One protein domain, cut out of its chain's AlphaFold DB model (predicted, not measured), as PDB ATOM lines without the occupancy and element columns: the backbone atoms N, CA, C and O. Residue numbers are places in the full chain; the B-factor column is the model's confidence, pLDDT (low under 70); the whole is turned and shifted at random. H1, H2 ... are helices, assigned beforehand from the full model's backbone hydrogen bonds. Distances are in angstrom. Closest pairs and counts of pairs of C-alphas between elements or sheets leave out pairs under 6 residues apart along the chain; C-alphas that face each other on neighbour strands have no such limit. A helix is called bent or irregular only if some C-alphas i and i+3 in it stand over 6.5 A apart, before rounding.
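What this domain is: This is residues 153 to 264 and 530 to 546 of the 546 residues of the protein "Nucleolar protein Nop52, putative" of Plasmodium berghei (strain Anka) (UniProt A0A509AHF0). Two helical hairpins, H3 with H4 and H5 with H6, pack side by side as a small four-helix bundle, and the arm H1a of the long bent helix H1 packs on the outside of H4 while its other arm, H1b, leads away from the bundle. H2 sits just before H3 and packs on H5; H7 touches no helix, and residues 534 to 542 stick out. The printed part has 129 residues with seven named helices, H1 to H7 in chain order, and no named strand: the class is all helix. The whole is compact, with a radius of gyration of the C-alphas of 15.7 A and spans of 43 by 38 by 29 A.

How they stand to each other: The longest helix is H1, residues 157 to 180; by its hydrogen bonds it was assigned as one helix, but it is bent, with C-alphas 164 and 167 7.3 A apart. Its arms H1a, residues 157 to 164, and H1b, residues 167 to 180, stand at a steep tilt of 49 degrees. H1a touches H4, residues 208 to 222, the same way at a shallow tilt of 29 degrees; their closest C-alphas, of Asp 164 and Lys 217, are 5.9 A apart. H1b only just touches H4, with residue 167 alone and 3 pairs of C-alphas within 8 A, the closest being Phe 167 and Ile 218 at 6.4 A. H4 forms a hairpin with H3, residues 196 to 204, at a shallow tilt of 25 degrees, closest at the C-alphas of Val 202 and Ile 211, 5.4 A. H4 also touches H6, residues 246 to 261, the same way at a shallow tilt of 19 degrees, closest at the C-alphas of Ile 211 and Gly 248, 6.7 A. H6 forms a hairpin with H5, residues 229 to 240, at a shallow tilt of 16 degrees, closest at the C-alphas of Ile 240 and Ser 249, 5.4 A. H5 touches H3 with residues 236 to 239 alone, closest at the C-alphas of Phe 199 and Tyr 239, 7.0 A. H2, residues 188 to 194, touches H5, closest at the C-alphas of Leu 192 and Leu 232, 7.1 A. H7, residues 530 to 539, touches no helix. Every O i to N i+4 pair is within hydrogen-bond range in H1a, H2, H3, H5 and H6, against 9 of 10 in H1b, 8 of 11 in H4 and 1 of 6 in H7, where 2 of 7 O i to N i+3 pairs are.

Where its parts are: H1a begins at C-alpha 157, (-18.957, -77.826, -26.352), and H1b is 20.0 A long. H4 measures 20.0 A, H5 16.5 A and H6 22.3 A, ending at C-alpha 261, (-3.409, -81.786, -56.277). H7, 16.4 A, ends at C-alpha 539, (-34.760, -80.976, -36.142).

The domain as a whole: Residues 265 to 529 are not printed, and C-alphas 264 and 530 are 35.5 A apart across the cut. Of the links that are printed whole, none is long. Residues 261 to 264 and 530 to 546 have pLDDT under 70; the mean of H7 is 37.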
ATOM      1  N   ASP A 153     -11.658 -73.023 -25.462       84.12
ATOM      2  CA  ASP A 153     -11.403 -74.185 -24.632       84.12
ATOM      3  C   ASP A 153     -11.828 -75.436 -25.405       84.12
ATOM      4  O   ASP A 153     -12.951 -75.510 -25.911       84.12
ATOM      5  N   ASP A 154     -10.939 -76.426 -25.524       80.44
ATOM      6  CA  ASP A 154     -11.289 -77.679 -26.188       80.44
ATOM      7  C   ASP A 154     -12.123 -78.614 -25.297       80.44
ATOM      8  O   ASP A 154     -12.640 -79.615 -25.797       80.44
ATOM      9  N   THR A 155     -12.333 -78.292 -24.012       81.56
ATOM     10  CA  THR A 155     -13.280 -78.997 -23.130       81.56
ATOM     11  C   THR A 155     -14.721 -78.534 -23.248       81.56
ATOM     12  O   THR A 155     -15.602 -79.283 -22.833       81.56
ATOM     13  N   ASN A 156     -14.976 -77.361 -23.827       82.62
ATOM     14  CA  ASN A 156     -16.293 -76.739 -23.797       82.62
ATOM     15  C   ASN A 156     -17.013 -76.841 -25.155       82.62
ATOM     16  O   ASN A 156     -16.567 -76.305 -26.175       82.62
ATOM     17  N   ASP A 157     -18.168 -77.512 -25.153       83.12
ATOM     18  CA  ASP A 157     -18.957 -77.826 -26.352       83.12
ATOM     19  C   ASP A 157     -19.430 -76.584 -27.138       83.12
ATOM     20  O   ASP A 157     -19.673 -76.688 -28.343       83.12
ATOM     21  N   VAL A 158     -19.484 -75.390 -26.522       85.06
ATOM     22  CA  VAL A 158     -19.762 -74.124 -27.237       85.06
ATOM     23  C   VAL A 158     -18.757 -73.895 -28.360       85.06
ATOM     24  O   VAL A 158     -19.131 -73.447 -29.443       85.06
ATOM     25  N   PHE A 159     -17.481 -74.231 -28.151       85.50
ATOM     26  CA  PHE A 159     -16.462 -74.042 -29.181       85.50
ATOM     27  C   PHE A 159     -16.509 -75.114 -30.268       85.50
ATOM     28  O   PHE A 159     -16.114 -74.850 -31.403       85.50
ATOM     29  N   HIS A 160     -17.040 -76.300 -29.965       88.00
ATOM     30  CA  HIS A 160     -17.349 -77.302 -30.983       88.00
ATOM     31  C   HIS A 160     -18.510 -76.820 -31.864       88.00
ATOM     32  O   HIS A 160     -18.370 -76.790 -33.086       88.00
ATOM     33  N   ALA A 161     -19.593 -76.315 -31.262       87.00
ATOM     34  CA  ALA A 161     -20.677 -75.669 -31.999       87.00
ATOM     35  C   ALA A 161     -20.178 -74.484 -32.847       87.00
ATOM     36  O   ALA A 161     -20.474 -74.426 -34.036       87.00
ATOM     37  N   TYR A 162     -19.342 -73.604 -32.279       89.88
ATOM     38  CA  TYR A 162     -18.737 -72.467 -32.983       89.88
ATOM     39  C   TYR A 162     -17.988 -72.873 -34.255       89.88
ATOM     40  O   TYR A 162     -18.158 -72.226 -35.288       89.88
ATOM     41  N   ILE A 163     -17.156 -73.922 -34.188       90.88
ATOM     42  CA  ILE A 163     -16.424 -74.454 -35.348       90.88
ATOM     43  C   ILE A 163     -17.405 -75.035 -36.376       90.88
ATOM     44  O   ILE A 163     -17.223 -74.826 -37.576       90.88
ATOM     45  N   ASP A 164     -18.435 -75.753 -35.923       90.19
ATOM     46  CA  ASP A 164     -19.422 -76.384 -36.802       90.19
ATOM     47  C   ASP A 164     -20.235 -75.358 -37.608       90.19
ATOM     48  O   ASP A 164     -20.466 -75.544 -38.807       90.19
ATOM     49  N   THR A 165     -20.624 -74.258 -36.957       90.62
ATOM     50  CA  THR A 165     -21.490 -73.227 -37.536       90.62
ATOM     51  C   THR A 165     -20.721 -72.140 -38.280       90.62
ATOM     52  O   THR A 165     -21.267 -71.595 -39.235       90.62
ATOM     53  N   PHE A 166     -19.447 -71.872 -37.953       93.19
ATOM     54  CA  PHE A 166     -18.673 -70.743 -38.504       93.19
ATOM     55  C   PHE A 166     -18.798 -70.573 -40.024       93.19
ATOM     56  O   PHE A 166     -19.194 -69.512 -40.505       93.19
ATOM     57  N   PHE A 167     -18.495 -71.622 -40.797       90.56
ATOM     58  CA  PHE A 167     -18.571 -71.539 -42.259       90.56
ATOM     59  C   PHE A 167     -19.997 -71.531 -42.800       90.56
ATOM     60  O   PHE A 167     -20.210 -71.046 -43.909       90.56
ATOM     61  N   LYS A 168     -20.967 -72.053 -42.045       90.44
ATOM     62  CA  LYS A 168     -22.379 -71.985 -42.417       90.44
ATOM     63  C   LYS A 168     -22.859 -70.537 -42.333       90.44
ATOM     64  O   LYS A 168     -23.321 -70.011 -43.337       90.44
ATOM     65  N   GLU A 169     -22.632 -69.878 -41.198       91.19
ATOM     66  CA  GLU A 169     -23.039 -68.483 -40.983       91.19
ATOM     67  C   GLU A 169     -22.291 -67.516 -41.915       91.19
ATOM     68  O   GLU A 169     -22.900 -66.646 -42.535       91.19
ATOM     69  N   PHE A 170     -20.984 -67.728 -42.125       91.38
ATOM     70  CA  PHE A 170     -20.202 -66.979 -43.115       91.38
ATOM     71  C   PHE A 170     -20.777 -67.108 -44.537       91.38
ATOM     72  O   PHE A 170     -20.911 -66.113 -45.248       91.38
ATOM     73  N   MET A 171     -21.150 -68.322 -44.959       88.56
ATOM     74  CA  MET A 171     -21.708 -68.553 -46.295       88.56
ATOM     75  C   MET A 171     -23.167 -68.082 -46.432       88.56
ATOM     76  O   MET A 171     -23.557 -67.668 -47.524       88.56
ATOM     77  N   GLU A 172     -23.968 -68.105 -45.361       87.69
ATOM     78  CA  GLU A 172     -25.318 -67.515 -45.340       87.69
ATOM     79  C   GLU A 172     -25.240 -65.983 -45.510       87.69
ATOM     80  O   GLU A 172     -25.921 -65.439 -46.384       87.69
ATOM     81  N   ASN A 173     -24.317 -65.307 -44.809       89.44
ATOM     82  CA  ASN A 173     -24.023 -63.880 -45.014       89.44
ATOM     83  C   ASN A 173     -23.583 -63.587 -46.459       89.44
ATOM     84  O   ASN A 173     -24.107 -62.683 -47.106       89.44
ATOM     85  N   GLU A 174     -22.671 -64.392 -47.007       86.50
ATOM     86  CA  GLU A 174     -22.208 -64.280 -48.396       86.50
ATOM     87  C   GLU A 174     -23.326 -64.443 -49.439       86.50
ATOM     88  O   GLU A 174     -23.218 -63.892 -50.538       86.50
ATOM     89  N   VAL A 175     -24.374 -65.224 -49.157       87.19
ATOM     90  CA  VAL A 175     -25.557 -65.338 -50.027       87.19
ATOM     91  C   VAL A 175     -26.448 -64.104 -49.879       87.19
ATOM     92  O   VAL A 175     -26.892 -63.556 -50.887       87.19
ATOM     93  N   TYR A 176     -26.666 -63.633 -48.652       86.06
ATOM     94  CA  TYR A 176     -27.448 -62.431 -48.359       86.06
ATOM     95  C   TYR A 176     -26.873 -61.164 -49.020       86.06
ATOM     96  O   TYR A 176     -27.601 -60.452 -49.716       86.06
ATOM     97  N   LEU A 177     -25.561 -60.935 -48.917       86.75
ATOM     98  CA  LEU A 177     -24.877 -59.811 -49.571       86.75
ATOM     99  C   LEU A 177     -25.046 -59.849 -51.101       86.75
ATOM    100  O   LEU A 177     -25.382 -58.842 -51.727       86.75
ATOM    101  N   LYS A 178     -24.943 -61.041 -51.709       85.75
ATOM    102  CA  LYS A 178     -25.167 -61.231 -53.153       85.75
ATOM    103  C   LYS A 178     -26.607 -60.930 -53.580       85.75
ATOM    104  O   LYS A 178     -26.802 -60.407 -54.676       85.75
ATOM    105  N   LEU A 179     -27.607 -61.214 -52.740       86.12
ATOM    106  CA  LEU A 179     -29.009 -60.844 -53.000       86.12
ATOM    107  C   LEU A 179     -29.202 -59.319 -52.974       86.12
ATOM    108  O   LEU A 179     -29.916 -58.780 -53.818       86.12
ATOM    109  N   LYS A 180     -28.500 -58.623 -52.072       83.62
ATOM    110  CA  LYS A 180     -28.445 -57.151 -52.008       83.62
ATOM    111  C   LYS A 180     -27.592 -56.498 -53.102       83.62
ATOM    112  O   LYS A 180     -27.632 -55.279 -53.242       83.62
ATOM    113  N   LYS A 181     -26.876 -57.290 -53.912       83.56
ATOM    114  CA  LYS A 181     -25.883 -56.842 -54.912       83.56
ATOM    115  C   LYS A 181     -24.671 -56.128 -54.291       83.56
ATOM    116  O   LYS A 181     -23.985 -55.378 -54.982       83.56
ATOM    117  N   GLU A 182     -24.404 -56.379 -53.014       81.38
ATOM    118  CA  GLU A 182     -23.207 -55.914 -52.316       81.38
ATOM    119  C   GLU A 182     -22.038 -56.875 -52.609       81.38
ATOM    120  O   GLU A 182     -22.235 -58.083 -52.784       81.38
ATOM    121  N   ASP A 183     -20.814 -56.346 -52.697       76.38
ATOM    122  CA  ASP A 183     -19.617 -57.176 -52.852       76.38
ATOM    123  C   ASP A 183     -19.204 -57.819 -51.517       76.38
ATOM    124  O   ASP A 183     -19.467 -57.289 -50.434       76.38
ATOM    125  N   HIS A 184     -18.500 -58.949 -51.595       76.44
ATOM    126  CA  HIS A 184     -17.962 -59.654 -50.430       76.44
ATOM    127  C   HIS A 184     -16.969 -58.817 -49.596       76.44
ATOM    128  O   HIS A 184     -16.790 -59.067 -48.402       76.44
ATOM    129  N   GLY A 185     -16.327 -57.802 -50.190       79.50
ATOM    130  CA  GLY A 185     -15.536 -56.796 -49.477       79.50
ATOM    131  C   GLY A 185     -14.222 -57.276 -48.843       79.50
ATOM    132  O   GLY A 185     -13.480 -56.440 -48.327       79.50
ATOM    133  N   TYR A 186     -13.900 -58.576 -48.866       86.19
ATOM    134  CA  TYR A 186     -12.625 -59.109 -48.371       86.19
ATOM    135  C   TYR A 186     -11.681 -59.522 -49.502       86.19
ATOM    136  O   TYR A 186     -12.063 -60.115 -50.509       86.19
ATOM    137  N   ASN A 187     -10.391 -59.286 -49.287       89.25
ATOM    138  CA  ASN A 187      -9.319 -59.859 -50.085       89.25
ATOM    139  C   ASN A 187      -8.820 -61.189 -49.487       89.25
ATOM    140  O   ASN A 187      -9.123 -61.560 -48.351       89.25
ATOM    141  N   THR A 188      -7.980 -61.905 -50.240       90.00
ATOM    142  CA  THR A 188      -7.423 -63.193 -49.801       90.00
ATOM    143  C   THR A 188      -6.648 -63.108 -48.480       90.00
ATOM    144  O   THR A 188      -6.774 -64.008 -47.657       90.00
ATOM    145  N   LYS A 189      -5.884 -62.032 -48.231       91.19
ATOM    146  CA  LYS A 189      -5.143 -61.857 -46.967       91.19
ATOM    147  C   LYS A 189      -6.104 -61.722 -45.781       91.19
ATOM    148  O   LYS A 189      -5.863 -62.329 -44.745       91.19
ATOM    149  N   GLN A 190      -7.195 -60.970 -45.933       93.12
ATOM    150  CA  GLN A 190      -8.224 -60.794 -44.899       93.12
ATOM    151  C   GLN A 190      -8.954 -62.109 -44.601       93.12
ATOM    152  O   GLN A 190      -9.098 -62.465 -43.435       93.12
ATOM    153  N   PHE A 191      -9.324 -62.878 -45.629       93.06
ATOM    154  CA  PHE A 191      -9.923 -64.201 -45.439       93.06
ATOM    155  C   PHE A 191      -8.970 -65.185 -44.738       93.06
ATOM    156  O   PHE A 191      -9.360 -65.851 -43.784       93.06
ATOM    157  N   LEU A 192      -7.699 -65.243 -45.159       92.50
ATOM    158  CA  LEU A 192      -6.687 -66.090 -44.515       92.50
ATOM    159  C   LEU A 192      -6.407 -65.669 -43.066       92.50
ATOM    160  O   LEU A 192      -6.148 -66.530 -42.228       92.50
ATOM    161  N   LEU A 193      -6.499 -64.372 -42.752       94.25
ATOM    162  CA  LEU A 193      -6.490 -63.892 -41.371       94.25
ATOM    163  C   LEU A 193      -7.742 -64.349 -40.615       94.25
ATOM    164  O   LEU A 193      -7.611 -64.784 -39.481       94.25
ATOM    165  N   LEU A 194      -8.936 -64.297 -41.206       94.38
ATOM    166  CA  LEU A 194     -10.180 -64.697 -40.539       94.38
ATOM    167  C   LEU A 194     -10.186 -66.184 -40.136       94.38
ATOM    168  O   LEU A 194     -10.638 -66.518 -39.045       94.38
ATOM    169  N   ILE A 195      -9.641 -67.071 -40.977       93.88
ATOM    170  CA  ILE A 195      -9.540 -68.514 -40.670       93.88
ATOM    171  C   ILE A 195      -8.307 -68.896 -39.830       93.88
ATOM    172  O   ILE A 195      -8.166 -70.049 -39.425       93.88
ATOM    173  N   ASP A 196      -7.417 -67.942 -39.543       93.75
ATOM    174  CA  ASP A 196      -6.165 -68.152 -38.807       93.75
ATOM    175  C   ASP A 196      -6.311 -68.842 -37.431       93.75
ATOM    176  O   ASP A 196      -5.449 -69.664 -37.100       93.75
ATOM    177  N   PRO A 197      -7.372 -68.591 -36.628       94.12
ATOM    178  CA  PRO A 197      -7.581 -69.303 -35.369       94.12
ATOM    179  C   PRO A 197      -7.697 -70.818 -35.551       94.12
ATOM    180  O   PRO A 197      -7.181 -71.565 -34.728       94.12
ATOM    181  N   PHE A 198      -8.311 -71.300 -36.636       94.00
ATOM    182  CA  PHE A 198      -8.529 -72.735 -36.832       94.00
ATOM    183  C   PHE A 198      -7.225 -73.494 -37.095       94.00
ATOM    184  O   PHE A 198      -7.046 -74.588 -36.565       94.00
ATOM    185  N   PHE A 199      -6.272 -72.895 -37.822       93.38
ATOM    186  CA  PHE A 199      -4.924 -73.462 -37.960       93.38
ATOM    187  C   PHE A 199      -4.216 -73.556 -36.600       93.38
ATOM    188  O   PHE A 199      -3.690 -74.609 -36.247       93.38
ATOM    189  N   LYS A 200      -4.278 -72.489 -35.790       92.62
ATOM    190  CA  LYS A 200      -3.710 -72.470 -34.430       92.62
ATOM    191  C   LYS A 200      -4.356 -73.496 -33.502       92.62
ATOM    192  O   LYS A 200      -3.642 -74.149 -32.745       92.62
ATOM    193  N   ILE A 201      -5.679 -73.654 -33.562       92.12
ATOM    194  CA  ILE A 201      -6.412 -74.649 -32.771       92.12
ATOM    195  C   ILE A 201      -5.954 -76.058 -33.149       92.12
ATOM    196  O   ILE A 201      -5.609 -76.815 -32.248       92.12
ATOM    197  N   VAL A 202      -5.852 -76.388 -34.445       92.12
ATOM    198  CA  VAL A 202      -5.345 -77.695 -34.920       92.12
ATOM    199  C   VAL A 202      -3.928 -77.990 -34.419       92.12
ATOM    200  O   VAL A 202      -3.630 -79.135 -34.080       92.12
ATOM    201  N   CYS A 203      -3.067 -76.974 -34.323       90.62
ATOM    202  CA  CYS A 203      -1.719 -77.135 -33.776       90.62
ATOM    203  C   CYS A 203      -1.685 -77.286 -32.242       90.62
ATOM    204  O   CYS A 203      -0.793 -77.961 -31.729       90.62
ATOM    205  N   LYS A 204      -2.618 -76.653 -31.513       89.94
ATOM    206  CA  LYS A 204      -2.614 -76.563 -30.039       89.94
ATOM    207  C   LYS A 204      -3.417 -77.669 -29.344       89.94
ATOM    208  O   LYS A 204      -2.979 -78.160 -28.306       89.94
ATOM    209  N   THR A 205      -4.597 -78.028 -29.855       89.31
ATOM    210  CA  THR A 205      -5.474 -79.010 -29.191       89.31
ATOM    211  C   THR A 205      -4.874 -80.411 -29.239       89.31
ATOM    212  O   THR A 205      -4.239 -80.796 -30.222       89.31
ATOM    213  N   LYS A 206      -5.116 -81.203 -28.191       86.38
ATOM    214  CA  LYS A 206      -4.818 -82.644 -28.173       86.38
ATOM    215  C   LYS A 206      -6.016 -83.490 -28.626       86.38
ATOM    216  O   LYS A 206      -5.855 -84.676 -28.907       86.38
ATOM    217  N   LYS A 207      -7.220 -82.909 -28.714       88.94
ATOM    218  CA  LYS A 207      -8.452 -83.646 -29.013       88.94
ATOM    219  C   LYS A 207      -8.600 -83.915 -30.506       88.94
ATOM    220  O   LYS A 207      -8.900 -83.017 -31.292       88.94
ATOM    221  N   LYS A 208      -8.479 -85.192 -30.884       90.38
ATOM    222  CA  LYS A 208      -8.699 -85.670 -32.258       90.38
ATOM    223  C   LYS A 208     -10.038 -85.192 -32.835       90.38
ATOM    224  O   LYS A 208     -10.060 -84.659 -33.935       90.38
ATOM    225  N   TYR A 209     -11.124 -85.310 -32.066       90.06
ATOM    226  CA  TYR A 209     -12.466 -84.876 -32.476       90.06
ATOM    227  C   TYR A 209     -12.501 -83.418 -32.976       90.06
ATOM    228  O   TYR A 209     -13.056 -83.142 -34.037       90.06
ATOM    229  N   THR A 210     -11.865 -82.489 -32.259       89.81
ATOM    230  CA  THR A 210     -11.820 -81.065 -32.625       89.81
ATOM    231  C   THR A 210     -11.040 -80.835 -33.922       89.81
ATOM    232  O   THR A 210     -11.442 -80.019 -34.751       89.81
ATOM    233  N   ILE A 211      -9.955 -81.586 -34.132       92.19
ATOM    234  CA  ILE A 211      -9.157 -81.538 -35.365       92.19
ATOM    235  C   ILE A 211      -9.970 -82.085 -36.549       92.19
ATOM    236  O   ILE A 211     -10.037 -81.437 -37.594       92.19
ATOM    237  N   ASP A 212     -10.651 -83.220 -36.367       91.88
ATOM    238  CA  ASP A 212     -11.524 -83.835 -37.375       91.88
ATOM    239  C   ASP A 212     -12.694 -82.909 -37.747       91.88
ATOM    240  O   ASP A 212     -13.074 -82.811 -38.917       91.88
ATOM    241  N   LEU A 213     -13.262 -82.202 -36.763       91.62
ATOM    242  CA  LEU A 213     -14.318 -81.212 -36.966       91.62
ATOM    243  C   LEU A 213     -13.816 -80.031 -37.808       91.62
ATOM    244  O   LEU A 213     -14.451 -79.682 -38.805       91.62
ATOM    245  N   ILE A 214     -12.647 -79.469 -37.475       93.06
ATOM    246  CA  ILE A 214     -12.022 -78.394 -38.261       93.06
ATOM    247  C   ILE A 214     -11.729 -78.871 -39.689       93.06
ATOM    248  O   ILE A 214     -12.074 -78.180 -40.649       93.06
ATOM    249  N   GLN A 215     -11.182 -80.073 -39.868       92.12
ATOM    250  CA  GLN A 215     -10.937 -80.633 -41.197       92.12
ATOM    251  C   GLN A 215     -12.229 -80.711 -42.035       92.12
ATOM    252  O   GLN A 215     -12.253 -80.278 -43.191       92.12
ATOM    253  N   LYS A 216     -13.312 -81.239 -41.449       91.38
ATOM    254  CA  LYS A 216     -14.594 -81.490 -42.133       91.38
ATOM    255  C   LYS A 216     -15.427 -80.229 -42.383       91.38
ATOM    256  O   LYS A 216     -16.116 -80.166 -43.401       91.38
ATOM    257  N   LYS A 217     -15.408 -79.251 -41.469       91.69
ATOM    258  CA  LYS A 217     -16.288 -78.064 -41.505       91.69
ATOM    259  C   LYS A 217     -15.579 -76.790 -41.960       91.69
ATOM    260  O   LYS A 217     -16.176 -76.007 -42.692       91.69
ATOM    261  N   ILE A 218     -14.311 -76.613 -41.591       92.50
ATOM    262  CA  ILE A 218     -13.500 -75.442 -41.949       92.50
ATOM    263  C   ILE A 218     -12.732 -75.731 -43.243       92.50
ATOM    264  O   ILE A 218     -13.057 -75.189 -44.298       92.50
ATOM    265  N   PHE A 219     -11.746 -76.630 -43.201       90.50
ATOM    266  CA  PHE A 219     -10.799 -76.824 -44.306       90.50
ATOM    267  C   PHE A 219     -11.481 -77.307 -45.596       90.50
ATOM    268  O   PHE A 219     -11.244 -76.740 -46.661       90.50
ATOM    269  N   PHE A 220     -12.410 -78.265 -45.516       87.00
ATOM    270  CA  PHE A 220     -13.186 -78.714 -46.680       87.00
ATOM    271  C   PHE A 220     -14.051 -77.614 -47.330       87.00
ATOM    272  O   PHE A 220     -14.330 -77.682 -48.528       87.00
ATOM    273  N   MET A 221     -14.474 -76.592 -46.575       85.38
ATOM    274  CA  MET A 221     -15.190 -75.439 -47.134       85.38
ATOM    275  C   MET A 221     -14.227 -74.404 -47.724       85.38
ATOM    276  O   MET A 221     -14.510 -73.877 -48.798       85.38
ATOM    277  N   VAL A 222     -13.056 -74.195 -47.112       87.50
ATOM    278  CA  VAL A 222     -11.975 -73.360 -47.671       87.50
ATOM    279  C   VAL A 222     -11.568 -73.832 -49.076       87.50
ATOM    280  O   VAL A 222     -11.418 -72.993 -49.959       87.50
ATOM    281  N   LEU A 223     -11.509 -75.150 -49.333       82.69
ATOM    282  CA  LEU A 223     -11.242 -75.715 -50.675       82.69
ATOM    283  C   LEU A 223     -12.229 -75.249 -51.769       82.69
ATOM    284  O   LEU A 223     -11.913 -75.338 -52.954       82.69
ATOM    285  N   LYS A 224     -13.437 -74.807 -51.397       81.81
ATOM    286  CA  LYS A 224     -14.506 -74.413 -52.334       81.81
ATOM    287  C   LYS A 224     -14.538 -72.912 -52.621       81.81
ATOM    288  O   LYS A 224     -15.238 -72.492 -53.541       81.81
ATOM    289  N   ILE A 225     -13.830 -72.106 -51.830       82.50
ATOM    290  CA  ILE A 225     -13.825 -70.643 -51.939       82.50
ATOM    291  C   ILE A 225     -12.690 -70.216 -52.879       82.50
ATOM    292  O   ILE A 225     -11.617 -70.815 -52.915       82.50
ATOM    293  N   ASN A 226     -12.930 -69.174 -53.678       79.81
ATOM    294  CA  ASN A 226     -11.974 -68.692 -54.672       79.81
ATOM    295  C   ASN A 226     -10.842 -67.874 -54.014       79.81
ATOM    296  O   ASN A 226     -10.933 -66.657 -53.873       79.81
ATOM    297  N   ILE A 227      -9.780 -68.561 -53.596       84.75
ATOM    298  CA  ILE A 227      -8.655 -68.036 -52.804       84.75
ATOM    299  C   ILE A 227      -7.375 -68.088 -53.653       84.75
ATOM    300  O   ILE A 227      -7.143 -69.064 -54.367       84.75
ATOM    301  N   LYS A 228      -6.507 -67.064 -53.580       85.25
ATOM    302  CA  LYS A 228      -5.183 -67.114 -54.236       85.25
ATOM    303  C   LYS A 228      -4.362 -68.267 -53.652       85.25
ATOM    304  O   LYS A 228      -4.015 -68.245 -52.474       85.25
ATOM    305  N   ARG A 229      -4.042 -69.254 -54.492       81.56
ATOM    306  CA  ARG A 229      -3.507 -70.546 -54.051       81.56
ATOM    307  C   ARG A 229      -2.162 -70.468 -53.325       81.56
ATOM    308  O   ARG A 229      -2.068 -71.027 -52.237       81.56
ATOM    309  N   HIS A 230      -1.175 -69.751 -53.874       86.12
ATOM    310  CA  HIS A 230       0.149 -69.600 -53.247       86.12
ATOM    311  C   HIS A 230       0.032 -69.115 -51.794       86.12
ATOM    312  O   HIS A 230       0.571 -69.745 -50.895       86.12
ATOM    313  N   MET A 231      -0.815 -68.110 -51.544       87.00
ATOM    314  CA  MET A 231      -1.019 -67.533 -50.212       87.00
ATOM    315  C   MET A 231      -1.555 -68.530 -49.178       87.00
ATOM    316  O   MET A 231      -1.214 -68.442 -48.000       87.00
ATOM    317  N   LEU A 232      -2.428 -69.457 -49.592       87.00
ATOM    318  CA  LEU A 232      -2.944 -70.491 -48.693       87.00
ATOM    319  C   LEU A 232      -1.888 -71.581 -48.454       87.00
ATOM    320  O   LEU A 232      -1.717 -71.995 -47.313       87.00
ATOM    321  N   LEU A 233      -1.151 -71.997 -49.489       87.31
ATOM    322  CA  LEU A 233      -0.066 -72.980 -49.371       87.31
ATOM    323  C   LEU A 233       1.072 -72.466 -48.468       87.31
ATOM    324  O   LEU A 233       1.444 -73.150 -47.518       87.31
ATOM    325  N   GLU A 234       1.534 -71.227 -48.676       88.00
ATOM    326  CA  GLU A 234       2.473 -70.513 -47.793       88.00
ATOM    327  C   GLU A 234       1.984 -70.505 -46.338       88.00
ATOM    328  O   GLU A 234       2.740 -70.798 -45.407       88.00
ATOM    329  N   ARG A 235       0.692 -70.200 -46.126       88.38
ATOM    330  CA  ARG A 235       0.116 -70.152 -44.779       88.38
ATOM    331  C   ARG A 235       0.095 -71.530 -44.127       88.38
ATOM    332  O   ARG A 235       0.461 -71.625 -42.959       88.38
ATOM    333  N   ILE A 236      -0.294 -72.573 -44.861       89.50
ATOM    334  CA  ILE A 236      -0.325 -73.952 -44.358       89.50
ATOM    335  C   ILE A 236       1.090 -74.432 -44.004       89.50
ATOM    336  O   ILE A 236       1.276 -74.919 -42.891       89.50
ATOM    337  N   ASN A 237       2.087 -74.225 -44.874       88.12
ATOM    338  CA  ASN A 237       3.484 -74.598 -44.603       88.12
ATOM    339  C   ASN A 237       3.995 -73.951 -43.311       88.12
ATOM    340  O   ASN A 237       4.424 -74.657 -42.402       88.12
ATOM    341  N   SER A 238       3.770 -72.640 -43.141       90.81
ATOM    342  CA  SER A 238       4.171 -71.913 -41.924       90.81
ATOM    343  C   SER A 238       3.574 -72.460 -40.614       90.81
ATOM    344  O   SER A 238       4.090 -72.154 -39.535       90.81
ATOM    345  N   TYR A 239       2.495 -73.251 -40.697       90.44
ATOM    346  CA  TYR A 239       1.907 -73.983 -39.576       90.44
ATOM    347  C   TYR A 239       2.357 -75.445 -39.493       90.44
ATOM    348  O   TYR A 239       2.487 -75.932 -38.376       90.44
ATOM    349  N   ILE A 240       2.614 -76.135 -40.612       89.00
ATOM    350  CA  ILE A 240       3.147 -77.510 -40.624       89.00
ATOM    351  C   ILE A 240       4.465 -77.574 -39.847       89.00
ATOM    352  O   ILE A 240       4.598 -78.425 -38.968       89.00
ATOM    353  N   ASP A 241       5.375 -76.635 -40.116       83.56
ATOM    354  CA  ASP A 241       6.717 -76.579 -39.514       83.56
ATOM    355  C   ASP A 241       6.675 -76.272 -38.008       83.56
ATOM    356  O   ASP A 241       7.562 -76.654 -37.250       83.56
ATOM    357  N   LYS A 242       5.617 -75.583 -37.560       88.50
ATOM    358  CA  LYS A 242       5.439 -75.104 -36.178       88.50
ATOM    359  C   LYS A 242       4.428 -75.925 -35.377       88.50
ATOM    360  O   LYS A 242       4.077 -75.532 -34.267       88.50
ATOM    361  N   CYS A 243       3.897 -77.012 -35.935       87.81
ATOM    362  CA  CYS A 243       2.836 -77.799 -35.312       87.81
ATOM    363  C   CYS A 243       3.419 -78.871 -34.371       87.81
ATOM    364  O   CYS A 243       3.947 -79.869 -34.863       87.81
ATOM    365  N   PRO A 244       3.279 -78.743 -33.034       86.12
ATOM    366  CA  PRO A 244       3.774 -79.760 -32.103       86.12
ATOM    367  C   PRO A 244       2.916 -81.037 -32.121       86.12
ATOM    368  O   PRO A 244       3.374 -82.112 -31.736       86.12
ATOM    369  N   ASN A 245       1.654 -80.951 -32.559       88.44
ATOM    370  CA  ASN A 245       0.757 -82.099 -32.619       88.44
ATOM    371  C   ASN A 245       0.991 -82.916 -33.904       88.44
ATOM    372  O   ASN A 245       0.597 -82.502 -34.995       88.44
ATOM    373  N   LYS A 246       1.534 -84.136 -33.770       88.81
ATOM    374  CA  LYS A 246       1.738 -85.089 -34.882       88.81
ATOM    375  C   LYS A 246       0.468 -85.326 -35.719       88.81
ATOM    376  O   LYS A 246       0.545 -85.377 -36.947       88.81
ATOM    377  N   TYR A 247      -0.704 -85.441 -35.085       90.19
ATOM    378  CA  TYR A 247      -1.979 -85.616 -35.791       90.19
ATOM    379  C   TYR A 247      -2.414 -84.332 -36.508       90.19
ATOM    380  O   TYR A 247      -2.777 -84.380 -37.681       90.19
ATOM    381  N   GLY A 248      -2.296 -83.181 -35.840       87.69
ATOM    382  CA  GLY A 248      -2.555 -81.871 -36.445       87.69
ATOM    383  C   GLY A 248      -1.683 -81.627 -37.681       87.69
ATOM    384  O   GLY A 248      -2.200 -81.293 -38.742       87.69
ATOM    385  N   SER A 249      -0.376 -81.901 -37.587       89.50
ATOM    386  CA  SER A 249       0.569 -81.817 -38.710       89.50
ATOM    387  C   SER A 249       0.181 -82.756 -39.862       89.50
ATOM    388  O   SER A 249       0.163 -82.326 -41.014       89.50
ATOM    389  N   LYS A 250      -0.244 -84.001 -39.582       90.81
ATOM    390  CA  LYS A 250      -0.770 -84.923 -40.611       90.81
ATOM    391  C   LYS A 250      -2.007 -84.359 -41.320       90.81
ATOM    392  O   LYS A 250      -2.093 -84.442 -42.542       90.81
ATOM    393  N   ILE A 251      -2.950 -83.763 -40.587       90.62
ATOM    394  CA  ILE A 251      -4.145 -83.145 -41.182       90.62
ATOM    395  C   ILE A 251      -3.795 -81.902 -42.011       90.62
ATOM    396  O   ILE A 251      -4.347 -81.735 -43.097       90.62
ATOM    397  N   LEU A 252      -2.842 -81.077 -41.566       90.06
ATOM    398  CA  LEU A 252      -2.356 -79.926 -42.335       90.06
ATOM    399  C   LEU A 252      -1.618 -80.348 -43.614       90.06
ATOM    400  O   LEU A 252      -1.904 -79.794 -44.672       90.06
ATOM    401  N   LYS A 253      -0.754 -81.371 -43.558       88.88
ATOM    402  CA  LYS A 253      -0.098 -81.965 -44.740       88.88
ATOM    403  C   LYS A 253      -1.117 -82.551 -45.723       88.88
ATOM    404  O   LYS A 253      -1.038 -82.299 -46.918       88.88
ATOM    405  N   ASN A 254      -2.133 -83.262 -45.230       88.31
ATOM    406  CA  ASN A 254      -3.221 -83.757 -46.076       88.31
ATOM    407  C   ASN A 254      -4.020 -82.610 -46.719       88.31
ATOM    408  O   ASN A 254      -4.381 -82.698 -47.888       88.31
ATOM    409  N   PHE A 255      -4.292 -81.532 -45.979       86.81
ATOM    410  CA  PHE A 255      -4.985 -80.355 -46.502       86.81
ATOM    411  C   PHE A 255      -4.153 -79.616 -47.561       86.81
ATOM    412  O   PHE A 255      -4.698 -79.267 -48.608       86.81
ATOM    413  N   TYR A 256      -2.841 -79.471 -47.337       85.50
ATOM    414  CA  TYR A 256      -1.883 -78.987 -48.334       85.50
ATOM    415  C   TYR A 256      -1.959 -79.832 -49.610       85.50
ATOM    416  O   TYR A 256      -2.303 -79.312 -50.668       85.50
ATOM    417  N   ASN A 257      -1.756 -81.149 -49.500       84.12
ATOM    418  CA  ASN A 257      -1.739 -82.061 -50.644       84.12
ATOM    419  C   ASN A 257      -3.067 -82.065 -51.418       84.12
ATOM    420  O   ASN A 257      -3.058 -82.097 -52.645       84.12
ATOM    421  N   LEU A 258      -4.216 -81.996 -50.738       82.00
ATOM    422  CA  LEU A 258      -5.533 -81.916 -51.387       82.00
ATOM    423  C   LEU A 258      -5.740 -80.590 -52.131       82.00
ATOM    424  O   LEU A 258      -6.324 -80.577 -53.214       82.00
ATOM    425  N   PHE A 259      -5.267 -79.475 -51.570       75.88
ATOM    426  CA  PHE A 259      -5.352 -78.167 -52.220       75.88
ATOM    427  C   PHE A 259      -4.301 -77.987 -53.327       75.88
ATOM    428  O   PHE A 259      -4.519 -77.216 -54.264       75.88
ATOM    429  N   ASP A 260      -3.189 -78.723 -53.266       71.56
ATOM    430  CA  ASP A 260      -2.141 -78.708 -54.283       71.56
ATOM    431  C   ASP A 260      -2.475 -79.639 -55.476       71.56
ATOM    432  O   ASP A 260      -2.419 -79.240 -56.643       71.56
ATOM    433  N   THR A 261      -2.993 -80.841 -55.219       64.19
ATOM    434  CA  THR A 261      -3.409 -81.786 -56.277       64.19
ATOM    435  C   THR A 261      -4.676 -81.378 -57.040       64.19
ATOM    436  O   THR A 261      -4.955 -81.934 -58.103       64.19
ATOM    437  N   SER A 262      -5.426 -80.361 -56.592       56.94
ATOM    438  CA  SER A 262      -6.705 -79.930 -57.192       56.94
ATOM    439  C   SER A 262      -6.619 -79.304 -58.605       56.94
ATOM    440  O   SER A 262      -7.571 -78.661 -59.056       56.94
ATOM    441  N   ASN A 263      -5.496 -79.451 -59.314       45.56
ATOM    442  CA  ASN A 263      -5.218 -78.800 -60.600       45.56
ATOM    443  C   ASN A 263      -6.039 -79.339 -61.793       45.56
ATOM    444  O   ASN A 263      -6.120 -78.662 -62.816       45.56
ATOM    445  N   THR A 264      -6.660 -80.520 -61.701       41.44
ATOM    446  CA  THR A 264      -7.149 -81.243 -62.897       41.44
ATOM    447  C   THR A 264      -8.653 -81.170 -63.189       41.44
ATOM    448  O   THR A 264      -9.037 -81.438 -64.327       41.44
ATOM    449  N   TYR A 530     -20.569 -88.161 -29.920       41.50
ATOM    450  CA  TYR A 530     -21.205 -88.650 -31.140       41.50
ATOM    451  C   TYR A 530     -22.744 -88.670 -31.071       41.50
ATOM    452  O   TYR A 530     -23.388 -88.289 -32.044       41.50
ATOM    453  N   PHE A 531     -23.352 -89.046 -29.937       33.00
ATOM    454  CA  PHE A 531     -24.803 -89.286 -29.886       33.00
ATOM    455  C   PHE A 531     -25.665 -88.014 -29.979       33.00
ATOM    456  O   PHE A 531     -26.803 -88.063 -30.445       33.00
ATOM    457  N   PHE A 532     -25.139 -86.860 -29.560       35.47
ATOM    458  CA  PHE A 532     -25.898 -85.607 -29.604       35.47
ATOM    459  C   PHE A 532     -25.874 -84.967 -30.998       35.47
ATOM    460  O   PHE A 532     -26.900 -84.484 -31.468       35.47
ATOM    461  N   LEU A 533     -24.730 -85.004 -31.690       42.97
ATOM    462  CA  LEU A 533     -24.516 -84.286 -32.955       42.97
ATOM    463  C   LEU A 533     -25.279 -84.861 -34.152       42.97
ATOM    464  O   LEU A 533     -25.661 -84.100 -35.042       42.97
ATOM    465  N   ASP A 534     -25.532 -86.168 -34.187       34.28
ATOM    466  CA  ASP A 534     -26.292 -86.760 -35.291       34.28
ATOM    467  C   ASP A 534     -27.809 -86.527 -35.144       34.28
ATOM    468  O   ASP A 534     -28.479 -86.261 -36.144       34.28
ATOM    469  N   ASN A 535     -28.336 -86.441 -33.913       30.38
ATOM    470  CA  ASN A 535     -29.732 -86.045 -33.665       30.38
ATOM    471  C   ASN A 535     -30.023 -84.564 -33.996       30.38
ATOM    472  O   ASN A 535     -31.159 -84.224 -34.333       30.38
ATOM    473  N   PHE A 536     -29.011 -83.683 -34.020       38.75
ATOM    474  CA  PHE A 536     -29.177 -82.298 -34.497       38.75
ATOM    475  C   PHE A 536     -29.593 -82.196 -35.976       38.75
ATOM    476  O   PHE A 536     -30.178 -81.185 -36.375       38.75
ATOM    477  N   ARG A 537     -29.321 -83.218 -36.804       41.31
ATOM    478  CA  ARG A 537     -29.598 -83.165 -38.252       41.31
ATOM    479  C   ARG A 537     -31.084 -83.156 -38.602       41.31
ATOM    480  O   ARG A 537     -31.440 -82.585 -39.630       41.31
ATOM    481  N   ASN A 538     -31.932 -83.758 -37.769       35.91
ATOM    482  CA  ASN A 538     -33.333 -83.998 -38.121       35.91
ATOM    483  C   ASN A 538     -34.298 -82.903 -37.632       35.91
ATOM    484  O   ASN A 538     -35.386 -82.788 -38.187       35.91
ATOM    485  N   LEU A 539     -33.905 -82.061 -36.661       36.72
ATOM    486  CA  LEU A 539     -34.760 -80.976 -36.142       36.72
ATOM    487  C   LEU A 539     -34.427 -79.565 -36.661       36.72
ATOM    488  O   LEU A 539     -35.277 -78.683 -36.570       36.72
ATOM    489  N   ILE A 540     -33.224 -79.311 -37.199       35.12
ATOM    490  CA  ILE A 540     -32.780 -77.943 -37.551       35.12
ATOM    491  C   ILE A 540     -32.452 -77.809 -39.049       35.12
ATOM    492  O   ILE A 540     -31.347 -77.438 -39.449       35.12
ATOM    493  N   ASN A 541     -33.474 -77.987 -39.891       34.59
ATOM    494  CA  ASN A 541     -33.501 -77.451 -41.266       34.59
ATOM    495  C   ASN A 541     -33.906 -75.958 -41.295       34.59
ATOM    496  O   ASN A 541     -34.549 -75.475 -42.226       34.59
ATOM    497  N   VAL A 542     -33.527 -75.227 -40.245       38.25
ATOM    498  CA  VAL A 542     -33.945 -73.854 -39.957       38.25
ATOM    499  C   VAL A 542     -32.739 -72.913 -40.144       38.25
ATOM    500  O   VAL A 542     -31.729 -73.075 -39.441       38.25
ATOM    501  N   PRO A 543     -32.785 -71.969 -41.110       35.28
ATOM    502  CA  PRO A 543     -31.760 -70.934 -41.279       35.28
ATOM    503  C   PRO A 543     -31.586 -70.088 -40.015       35.28
ATOM    504  O   PRO A 543     -32.520 -69.956 -39.226       35.28
ATOM    505  N   SER A 544     -30.409 -69.488 -39.826       35.75
ATOM    506  CA  SER A 544     -30.177 -68.570 -38.689       35.75
ATOM    507  C   SER A 544     -30.952 -67.263 -38.827       35.75
ATOM    508  O   SER A 544     -31.262 -66.611 -37.837       35.75
ATOM    509  N   PHE A 545     -31.269 -66.902 -40.069       31.19
ATOM    510  CA  PHE A 545     -31.997 -65.702 -40.459       31.19
ATOM    511  C   PHE A 545     -33.497 -65.991 -40.663       31.19
ATOM    512  O   PHE A 545     -34.023 -65.852 -41.773       31.19
ATOM    513  N   LEU A 546     -34.168 -66.432 -39.591       32.00
ATOM    514  CA  LEU A 546     -35.629 -66.596 -39.507       32.00
ATOM    515  C   LEU A 546     -36.289 -65.615 -38.537       32.00
ATOM    516  O   LEU A 546     -35.636 -65.241 -37.542       32.00
TER     517      LEU A 546